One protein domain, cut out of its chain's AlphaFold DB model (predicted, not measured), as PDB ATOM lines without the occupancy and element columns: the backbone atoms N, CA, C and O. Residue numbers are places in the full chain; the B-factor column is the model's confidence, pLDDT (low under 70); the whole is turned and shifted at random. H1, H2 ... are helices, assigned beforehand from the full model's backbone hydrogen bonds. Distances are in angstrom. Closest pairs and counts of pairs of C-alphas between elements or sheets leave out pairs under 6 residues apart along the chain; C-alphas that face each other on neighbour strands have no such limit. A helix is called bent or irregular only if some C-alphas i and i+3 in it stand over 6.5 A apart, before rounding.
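Overview. This is residues 86 to 150 of the 168 residues of the protein "DUF4218 domain-containing protein" of Cucumis melo var. makuwa (UniProt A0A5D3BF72). A long helix, H3, bends sharply into two arms, and a second long helix, H1, crosses one side of it, packing on arm H3a and passing close to arm H3b. The short H4 folds back on H3b toward one end of the long axis, while the tiny H2 lies in the turn between H1 and H3a at the other end. The printed part has 65 residues with four named helices, in the order H1, H2, H3, H4, and no named strand; the class is all helix. The whole is only just compact, close to loose, with a radius of gyration of the C-alphas of 12.6 A, and its outline is elongated, 35 by 21 by 18 A.

Arrangement. H3, residues 110 to 135, was assigned as one helix by its hydrogen bonds but is bent: C-alphas 119 and 122 are 7.6 A apart. Its arms, H3a with residues 110 to 119 and H3b with residues 122 to 135, stand at a steep tilt of 68 degrees, only just short of about perpendicular. H3, taken whole, is the hub, touching three other helices. H1, residues 86 to 102, touches H3a with residues 95 to 100 alone, opposite ways at a steep tilt of 61 degrees; the closest C-alphas, of Met 96 and His 117, are 6.6 A apart. H1 is close to H3b but not clearly touching it, about perpendicular at 80 degrees, with the C-alphas of Tyr 91 and Leu 125 closest at 7.1 A. H4, residues 142 to 149, touches H3b, opposite ways at a steep tilt of 47 degrees; the C-alphas of Gln 126 and Ala 148 are closest at 5.1 A. H1 and H4 only just touch, with 3 pairs of C-alphas within 8 A; the closest are those of Asp 87 and Leu 144, 6.4 A apart. H2, residues 104 to 107, and H3a touch only at the corner, and only just, with 3 pairs; Ser 107 and Leu 113 have the closest C-alphas, 5.2 A apart. H2 is apart from H3b and H4. Helix packing is mostly crossed, with no touching pair that has a tilt at a shallow one. Each O i to N i+4 pair is within hydrogen-bond range in H3a, H3b and H4, and 11 of 13 are in H1; H2 is too short for such a pair, and its one O i to N i+3 pair is out of range.

Along the chain. H3a measures 14.1 A and H3b 20.3 A from first to last C-alpha. H1 begins at C-alpha 86 (12.244, -2.309, 9.713) and measures 25.4 A; it is irregular, but only just, with C-alphas 87 and 90 6.9 A apart. H4 ends at C-alpha 149 (5.011, -8.586, 23.374).

Size, cuts and confidence. The two C-alphas farthest apart, of Asn 105 and Asp 142, are 36.4 A apart. The printed part has no cut and no long link. Mean pLDDT of the printed part is 88.4; residues 136 to 138 are under 70.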
ATOM      1  N   ILE A  86      11.953  -1.594  10.967       89.50
ATOM      2  CA  ILE A  86      12.244  -2.309   9.713       89.50
ATOM      3  C   ILE A  86      11.872  -3.794   9.831       89.50
ATOM      4  O   ILE A  86      11.200  -4.322   8.949       89.50
ATOM      5  N   ASP A  87      12.215  -4.433  10.954       87.44
ATOM      6  CA  ASP A  87      11.927  -5.851  11.226       87.44
ATOM      7  C   ASP A  87      10.422  -6.180  11.222       87.44
ATOM      8  O   ASP A  87      10.037  -7.327  11.007       87.44
ATOM      9  N   VAL A  88       9.559  -5.182  11.445       91.06
ATOM     10  CA  VAL A  88       8.098  -5.346  11.535       91.06
ATOM     11  C   VAL A  88       7.422  -5.192  10.165       91.06
ATOM     12  O   VAL A  88       6.342  -5.744   9.949       91.06
ATOM     13  N   GLN A  89       8.056  -4.512   9.201       91.19
ATOM     14  CA  GLN A  89       7.485  -4.268   7.863       91.19
ATOM     15  C   GLN A  89       7.051  -5.555   7.133       91.19
ATOM     16  O   GLN A  89       5.913  -5.596   6.655       91.19
ATOM     17  N   PRO A  90       7.861  -6.637   7.090       92.06
ATOM     18  CA  PRO A  90       7.459  -7.876   6.420       92.06
ATOM     19  C   PRO A  90       6.199  -8.491   7.039       92.06
ATOM     20  O   PRO A  90       5.352  -9.046   6.335       92.06
ATOM     21  N   TYR A  91       6.042  -8.351   8.354       92.38
ATOM     22  CA  TYR A  91       4.891  -8.858   9.093       92.38
ATOM     23  C   TYR A  91       3.647  -8.005   8.861       92.38
ATOM     24  O   TYR A  91       2.554  -8.557   8.742       92.38
ATOM     25  N   MET A  92       3.790  -6.683   8.713       92.38
ATOM     26  CA  MET A  92       2.669  -5.826   8.315       92.38
ATOM     27  C   MET A  92       2.116  -6.237   6.951       92.38
ATOM     28  O   MET A  92       0.905  -6.410   6.803       92.38
ATOM     29  N   GLU A  93       2.988  -6.469   5.967       93.31
ATOM     30  CA  GLU A  93       2.567  -6.939   4.646       93.31
ATOM     31  C   GLU A  93       1.932  -8.333   4.692       93.31
ATOM     32  O   GLU A  93       0.903  -8.568   4.050       93.31
ATOM     33  N   LYS A  94       2.531  -9.259   5.449       94.25
ATOM     34  CA  LYS A  94       2.026 -10.626   5.638       94.25
ATOM     35  C   LYS A  94       0.622 -10.604   6.248       94.25
ATOM     36  O   LYS A  94      -0.278 -11.248   5.708       94.25
ATOM     37  N   HIS A  95       0.397  -9.780   7.271       94.88
ATOM     38  CA  HIS A  95      -0.916  -9.607   7.888       94.88
ATOM     39  C   HIS A  95      -1.938  -8.988   6.929       94.88
ATOM     40  O   HIS A  95      -3.065  -9.467   6.819       94.88
ATOM     41  N   MET A  96      -1.553  -7.945   6.187       93.38
ATOM     42  CA  MET A  96      -2.436  -7.305   5.205       93.38
ATOM     43  C   MET A  96      -2.888  -8.293   4.123       93.38
ATOM     44  O   MET A  96      -4.072  -8.340   3.786       93.38
ATOM     45  N   LYS A  97      -1.974  -9.135   3.623       94.94
ATOM     46  CA  LYS A  97      -2.295 -10.211   2.672       94.94
ATOM     47  C   LYS A  97      -3.205 -11.269   3.302       94.94
ATOM     48  O   LYS A  97      -4.171 -11.687   2.667       94.94
ATOM     49  N   ALA A  98      -2.947 -11.664   4.551       94.31
ATOM     50  CA  ALA A  98      -3.793 -12.609   5.278       94.31
ATOM     51  C   ALA A  98      -5.237 -12.092   5.414       94.31
ATOM     52  O   ALA A  98      -6.180 -12.805   5.074       94.31
ATOM     53  N   LEU A  99      -5.419 -10.822   5.792       95.25
ATOM     54  CA  LEU A  99      -6.738 -10.187   5.875       95.25
ATOM     55  C   LEU A  99      -7.429 -10.082   4.512       95.25
ATOM     56  O   LEU A  99      -8.642 -10.283   4.413       95.25
ATOM     57  N   GLN A 100      -6.679  -9.793   3.446       93.75
ATOM     58  CA  GLN A 100      -7.221  -9.757   2.087       93.75
ATOM     59  C   GLN A 100      -7.759 -11.119   1.639       93.75
ATOM     60  O   GLN A 100      -8.827 -11.168   1.024       93.75
ATOM     61  N   LEU A 101      -7.045 -12.198   1.966       93.31
ATOM     62  CA  LEU A 101      -7.438 -13.572   1.655       93.31
ATOM     63  C   LEU A 101      -8.624 -14.030   2.508       93.31
ATOM     64  O   LEU A 101      -9.577 -14.601   1.982       93.31
ATOM     65  N   GLN A 102      -8.601 -13.736   3.808       93.06
ATOM     66  CA  GLN A 102      -9.651 -14.140   4.743       93.06
ATOM     67  C   GLN A 102     -10.970 -13.393   4.496       93.06
ATOM     68  O   GLN A 102     -12.052 -13.966   4.627       93.06
ATOM     69  N   TYR A 103     -10.896 -12.117   4.106       91.75
ATOM     70  CA  TYR A 103     -12.056 -11.238   3.962       91.75
ATOM     71  C   TYR A 103     -12.176 -10.621   2.566       91.75
ATOM     72  O   TYR A 103     -12.460  -9.431   2.448       91.75
ATOM     73  N   TRP A 104     -12.048 -11.421   1.504       85.69
ATOM     74  CA  TRP A 104     -12.056 -10.974   0.097       85.69
ATOM     75  C   TRP A 104     -13.101  -9.898  -0.265       85.69
ATOM     76  O   TRP A 104     -12.809  -8.928  -0.962       85.69
ATOM     77  N   ASN A 105     -14.344 -10.045   0.201       87.56
ATOM     78  CA  ASN A 105     -15.410  -9.092  -0.127       87.56
ATOM     79  C   ASN A 105     -15.284  -7.765   0.636       87.56
ATOM     80  O   ASN A 105     -15.615  -6.714   0.089       87.56
ATOM     81  N   LYS A 106     -14.813  -7.805   1.889       87.50
ATOM     82  CA  LYS A 106     -14.653  -6.615   2.738       87.50
ATOM     83  C   LYS A 106     -13.317  -5.915   2.495       87.50
ATOM     84  O   LYS A 106     -13.255  -4.697   2.617       87.50
ATOM     85  N   SER A 107     -12.286  -6.654   2.093       85.62
ATOM     86  CA  SER A 107     -10.939  -6.141   1.832       85.62
ATOM     87  C   SER A 107     -10.870  -5.194   0.634       85.62
ATOM     88  O   SER A 107      -9.965  -4.370   0.563       85.62
ATOM     89  N   LYS A 108     -11.872  -5.220  -0.260       87.56
ATOM     90  CA  LYS A 108     -12.064  -4.193  -1.301       87.56
ATOM     91  C   LYS A 108     -12.259  -2.791  -0.722       87.56
ATOM     92  O   LYS A 108     -11.978  -1.801  -1.393       87.56
ATOM     93  N   ASN A 109     -12.762  -2.692   0.508       92.31
ATOM     94  CA  ASN A 109     -12.831  -1.436   1.234       92.31
ATOM     95  C   ASN A 109     -11.507  -1.211   1.972       92.31
ATOM     96  O   ASN A 109     -11.291  -1.742   3.060       92.31
ATOM     97  N   GLN A 110     -10.655  -0.365   1.394       90.94
ATOM     98  CA  GLN A 110      -9.337  -0.059   1.951       90.94
ATOM     99  C   GLN A 110      -9.405   0.520   3.369       90.94
ATOM    100  O   GLN A 110      -8.557   0.213   4.203       90.94
ATOM    101  N   LYS A 111     -10.436   1.319   3.675       93.69
ATOM    102  CA  LYS A 111     -10.630   1.875   5.020       93.69
ATOM    103  C   LYS A 111     -10.937   0.771   6.029       93.69
ATOM    104  O   LYS A 111     -10.389   0.781   7.123       93.69
ATOM    105  N   TRP A 112     -11.801  -0.173   5.656       94.62
ATOM    106  CA  TRP A 112     -12.112  -1.320   6.508       94.62
ATOM    107  C   TRP A 112     -10.884  -2.210   6.711       94.62
ATOM    108  O   TRP A 112     -10.609  -2.600   7.837       94.62
ATOM    109  N   LEU A 113     -10.124  -2.477   5.644       93.25
ATOM    110  CA  LEU A 113      -8.915  -3.295   5.717       93.25
ATOM    111  C   LEU A 113      -7.871  -2.678   6.657       93.25
ATOM    112  O   LEU A 113      -7.324  -3.379   7.502       93.25
ATOM    113  N   GLN A 114      -7.641  -1.366   6.543       91.88
ATOM    114  CA  GLN A 114      -6.715  -0.657   7.421       91.88
ATOM    115  C   GLN A 114      -7.197  -0.652   8.874       91.88
ATOM    116  O   GLN A 114      -6.392  -0.841   9.779       91.88
ATOM    117  N   GLU A 115      -8.495  -0.446   9.111       91.62
ATOM    118  CA  GLU A 115      -9.067  -0.464  10.462       91.62
ATOM    119  C   GLU A 115      -8.952  -1.852  11.101       91.62
ATOM    120  O   GLU A 115      -8.554  -1.972  12.257       91.62
ATOM    121  N   GLU A 116      -9.243  -2.905  10.337       92.81
ATOM    122  CA  GLU A 116      -9.128  -4.281  10.811       92.81
ATOM    123  C   GLU A 116      -7.670  -4.628  11.121       92.81
ATOM    124  O   GLU A 116      -7.379  -5.082  12.225       92.81
ATOM    125  N   HIS A 117      -6.740  -4.298  10.218       92.94
ATOM    126  CA  HIS A 117      -5.305  -4.435  10.460       92.94
ATOM    127  C   HIS A 117      -4.887  -3.718  11.746       92.94
ATOM    128  O   HIS A 117      -4.320  -4.324  12.649       92.94
ATOM    129  N   ASN A 118      -5.238  -2.442  11.872       89.75
ATOM    130  CA  ASN A 118      -4.919  -1.611  13.028       89.75
ATOM    131  C   ASN A 118      -5.468  -2.158  14.354       89.75
ATOM    132  O   ASN A 118      -4.932  -1.814  15.414       89.75
ATOM    133  N   ARG A 119      -6.550  -2.943  14.294       89.81
ATOM    134  CA  ARG A 119      -7.216  -3.555  15.443       89.81
ATOM    135  C   ARG A 119      -6.600  -4.897  15.826       89.81
ATOM    136  O   ARG A 119      -6.473  -5.163  17.018       89.81
ATOM    137  N   THR A 120      -6.236  -5.733  14.856       92.38
ATOM    138  CA  THR A 120      -5.824  -7.126  15.109       92.38
ATOM    139  C   THR A 120      -4.323  -7.367  14.990       92.38
ATOM    140  O   THR A 120      -3.844  -8.378  15.493       92.38
ATOM    141  N   PHE A 121      -3.562  -6.446  14.386       91.88
ATOM    142  CA  PHE A 121      -2.160  -6.679  14.028       91.88
ATOM    143  C   PHE A 121      -1.266  -7.046  15.210       91.88
ATOM    144  O   PHE A 121      -0.466  -7.956  15.075       91.88
ATOM    145  N   ILE A 122      -1.413  -6.396  16.369       89.56
ATOM    146  CA  ILE A 122      -0.555  -6.672  17.537       89.56
ATOM    147  C   ILE A 122      -0.744  -8.114  18.023       89.56
ATOM    148  O   ILE A 122       0.231  -8.828  18.225       89.56
ATOM    149  N   HIS A 123      -1.997  -8.550  18.177       90.56
ATOM    150  CA  HIS A 123      -2.304  -9.917  18.598       90.56
ATOM    151  C   HIS A 123      -1.839 -10.931  17.555       90.56
ATOM    152  O   HIS A 123      -1.183 -11.913  17.883       90.56
ATOM    153  N   TRP A 124      -2.135 -10.662  16.282       94.56
ATOM    154  CA  TRP A 124      -1.708 -11.517  15.183       94.56
ATOM    155  C   TRP A 124      -0.179 -11.638  15.115       94.56
ATOM    156  O   TRP A 124       0.341 -12.732  14.942       94.56
ATOM    157  N   LEU A 125       0.552 -10.537  15.317       92.50
ATOM    158  CA  LEU A 125       2.015 -10.516  15.320       92.50
ATOM    159  C   LEU A 125       2.588 -11.382  16.448       92.50
ATOM    160  O   LEU A 125       3.567 -12.086  16.230       92.50
ATOM    161  N   GLN A 126       1.977 -11.353  17.637       91.50
ATOM    162  CA  GLN A 126       2.372 -12.211  18.758       91.50
ATOM    163  C   GLN A 126       2.201 -13.696  18.436       91.50
ATOM    164  O   GLN A 126       3.109 -14.486  18.704       91.50
ATOM    165  N   GLU A 127       1.061 -14.080  17.860       92.06
ATOM    166  CA  GLU A 127       0.793 -15.465  17.462       92.06
ATOM    167  C   GLU A 127       1.729 -15.915  16.339       92.06
ATOM    168  O   GLU A 127       2.323 -16.991  16.418       92.06
ATOM    169  N   GLU A 128       1.932 -15.072  15.326       91.38
ATOM    170  CA  GLU A 128       2.810 -15.382  14.199       91.38
ATOM    171  C   GLU A 128       4.262 -15.559  14.666       91.38
ATOM    172  O   GLU A 128       4.901 -16.557  14.351       91.38
ATOM    173  N   VAL A 129       4.770 -14.651  15.504       90.25
ATOM    174  CA  VAL A 129       6.110 -14.787  16.090       90.25
ATOM    175  C   VAL A 129       6.209 -16.047  16.951       90.25
ATOM    176  O   VAL A 129       7.197 -16.767  16.856       90.25
ATOM    177  N   SER A 130       5.192 -16.361  17.757       87.94
ATOM    178  CA  SER A 130       5.204 -17.560  18.610       87.94
ATOM    179  C   SER A 130       5.228 -18.853  17.791       87.94
ATOM    180  O   SER A 130       6.000 -19.760  18.092       87.94
ATOM    181  N   THR A 131       4.442 -18.925  16.716       88.06
ATOM    182  CA  THR A 131       4.413 -20.096  15.824       88.06
ATOM    183  C   THR A 131       5.724 -20.270  15.054       88.06
ATOM    184  O   THR A 131       6.226 -21.388  14.947       88.06
ATOM    185  N   GLU A 132       6.346 -19.186  14.579       87.94
ATOM    186  CA  GLU A 132       7.656 -19.249  13.916       87.94
ATOM    187  C   GLU A 132       8.771 -19.760  14.852       87.94
ATOM    188  O   GLU A 132       9.689 -20.450  14.398       87.94
ATOM    189  N   LEU A 133       8.659 -19.500  16.159       84.31
ATOM    190  CA  LEU A 133       9.579 -20.020  17.177       84.31
ATOM    191  C   LEU A 133       9.414 -21.517  17.437       84.31
ATOM    192  O   LEU A 133      10.410 -22.207  17.654       84.31
ATOM    193  N   GLU A 134       8.185 -22.025  17.405       83.19
ATOM    194  CA  GLU A 134       7.902 -23.450  17.602       83.19
ATOM    195  C   GLU A 134       8.362 -24.302  16.416       83.19
ATOM    196  O   GLU A 134       8.845 -25.420  16.596       83.19
ATOM    197  N   VAL A 135       8.241 -23.772  15.195       78.62
ATOM    198  CA  VAL A 135       8.588 -24.495  13.962       78.62
ATOM    199  C   VAL A 135      10.108 -24.544  13.735       78.62
ATOM    200  O   VAL A 135      10.587 -25.378  12.968       78.62
ATOM    201  N   GLY A 136      10.890 -23.690  14.409       65.75
ATOM    202  CA  GLY A 136      12.360 -23.719  14.383       65.75
ATOM    203  C   GLY A 136      13.000 -23.393  13.024       65.75
ATOM    204  O   GLY A 136      14.208 -23.552  12.871       65.75
ATOM    205  N   ASN A 137      12.205 -22.947  12.043       59.66
ATOM    206  CA  ASN A 137      12.643 -22.666  10.668       59.66
ATOM    207  C   ASN A 137      12.931 -21.180  10.389       59.66
ATOM    208  O   ASN A 137      13.480 -20.874   9.333       59.66
ATOM    209  N   SER A 138      12.576 -20.268  11.300       63.75
ATOM    210  CA  SER A 138      12.814 -18.826  11.155       63.75
ATOM    211  C   SER A 138      13.710 -18.312  12.277       63.75
ATOM    212  O   SER A 138      13.412 -18.476  13.461       63.75
ATOM    213  N   GLU A 139      14.788 -17.623  11.908       74.12
ATOM    214  CA  GLU A 139      15.646 -16.889  12.838       74.12
ATOM    215  C   GLU A 139      14.948 -15.571  13.233       74.12
ATOM    216  O   GLU A 139      15.281 -14.483  12.768       74.12
ATOM    217  N   VAL A 140      13.888 -15.674  14.042       79.44
ATOM    218  CA  VAL A 140      13.162 -14.505  14.556       79.44
ATOM    219  C   VAL A 140      14.101 -13.707  15.460       79.44
ATOM    220  O   VAL A 140      14.450 -14.174  16.548       79.44
ATOM    221  N   SER A 141      14.458 -12.497  15.021       83.25
ATOM    222  CA  SER A 141      15.266 -11.536  15.781       83.25
ATOM    223  C   SER A 141      14.686 -11.291  17.173       83.25
ATOM    224  O   SER A 141      13.476 -11.097  17.326       83.25
ATOM    225  N   ASP A 142      15.552 -11.224  18.186       82.44
ATOM    226  CA  ASP A 142      15.149 -10.894  19.555       82.44
ATOM    227  C   ASP A 142      14.396  -9.559  19.610       82.44
ATOM    228  O   ASP A 142      13.402  -9.443  20.324       82.44
ATOM    229  N   ASN A 143      14.798  -8.575  18.799       86.12
ATOM    230  CA  ASN A 143      14.116  -7.283  18.697       86.12
ATOM    231  C   ASN A 143      12.630  -7.441  18.333       86.12
ATOM    232  O   ASN A 143      11.758  -6.853  18.973       86.12
ATOM    233  N   LEU A 144      12.330  -8.287  17.346       88.06
ATOM    234  CA  LEU A 144      10.960  -8.534  16.911       88.06
ATOM    235  C   LEU A 144      10.141  -9.251  17.990       88.06
ATOM    236  O   LEU A 144       8.977  -8.907  18.193       88.06
ATOM    237  N   ARG A 145      10.751 -10.190  18.726       87.75
ATOM    238  CA  ARG A 145      10.098 -10.853  19.869       87.75
ATOM    239  C   ARG A 145       9.696  -9.837  20.934       87.75
ATOM    240  O   ARG A 145       8.550  -9.833  21.379       87.75
ATOM    241  N   TRP A 146      10.612  -8.942  21.309       86.62
ATOM    242  CA  TRP A 146      10.339  -7.906  22.308       86.62
ATOM    243  C   TRP A 146       9.238  -6.948  21.862       86.62
ATOM    244  O   TRP A 146       8.347  -6.627  22.646       86.62
ATOM    245  N   ILE A 147       9.268  -6.525  20.600       89.31
ATOM    246  CA  ILE A 147       8.257  -5.626  20.046       89.31
ATOM    247  C   ILE A 147       6.890  -6.312  19.989       89.31
ATOM    248  O   ILE A 147       5.898  -5.690  20.359       89.31
ATOM    249  N   ALA A 148       6.818  -7.588  19.602       88.00
ATOM    250  CA  ALA A 148       5.556  -8.320  19.550       88.00
ATOM    251  C   ALA A 148       4.858  -8.357  20.919       88.00
ATOM    252  O   ALA A 148       3.654  -8.134  20.993       88.00
ATOM    253  N   HIS A 149       5.591  -8.546  22.022       85.06
ATOM    254  CA  HIS A 149       5.011  -8.586  23.374       85.06
ATOM    255  C   HIS A 149       4.418  -7.253  23.865       85.06
ATOM    256  O   HIS A 149       3.599  -7.251  24.786       85.06
ATOM    257  N   GLY A 150       4.749  -6.134  23.218       82.75
ATOM    258  CA  GLY A 150       4.192  -4.827  23.540       82.75
ATOM    259  C   GLY A 150       4.754  -4.197  24.824       82.75
ATOM    260  O   GLY A 150       5.625  -4.754  25.496       82.75
TER     261      GLY A 150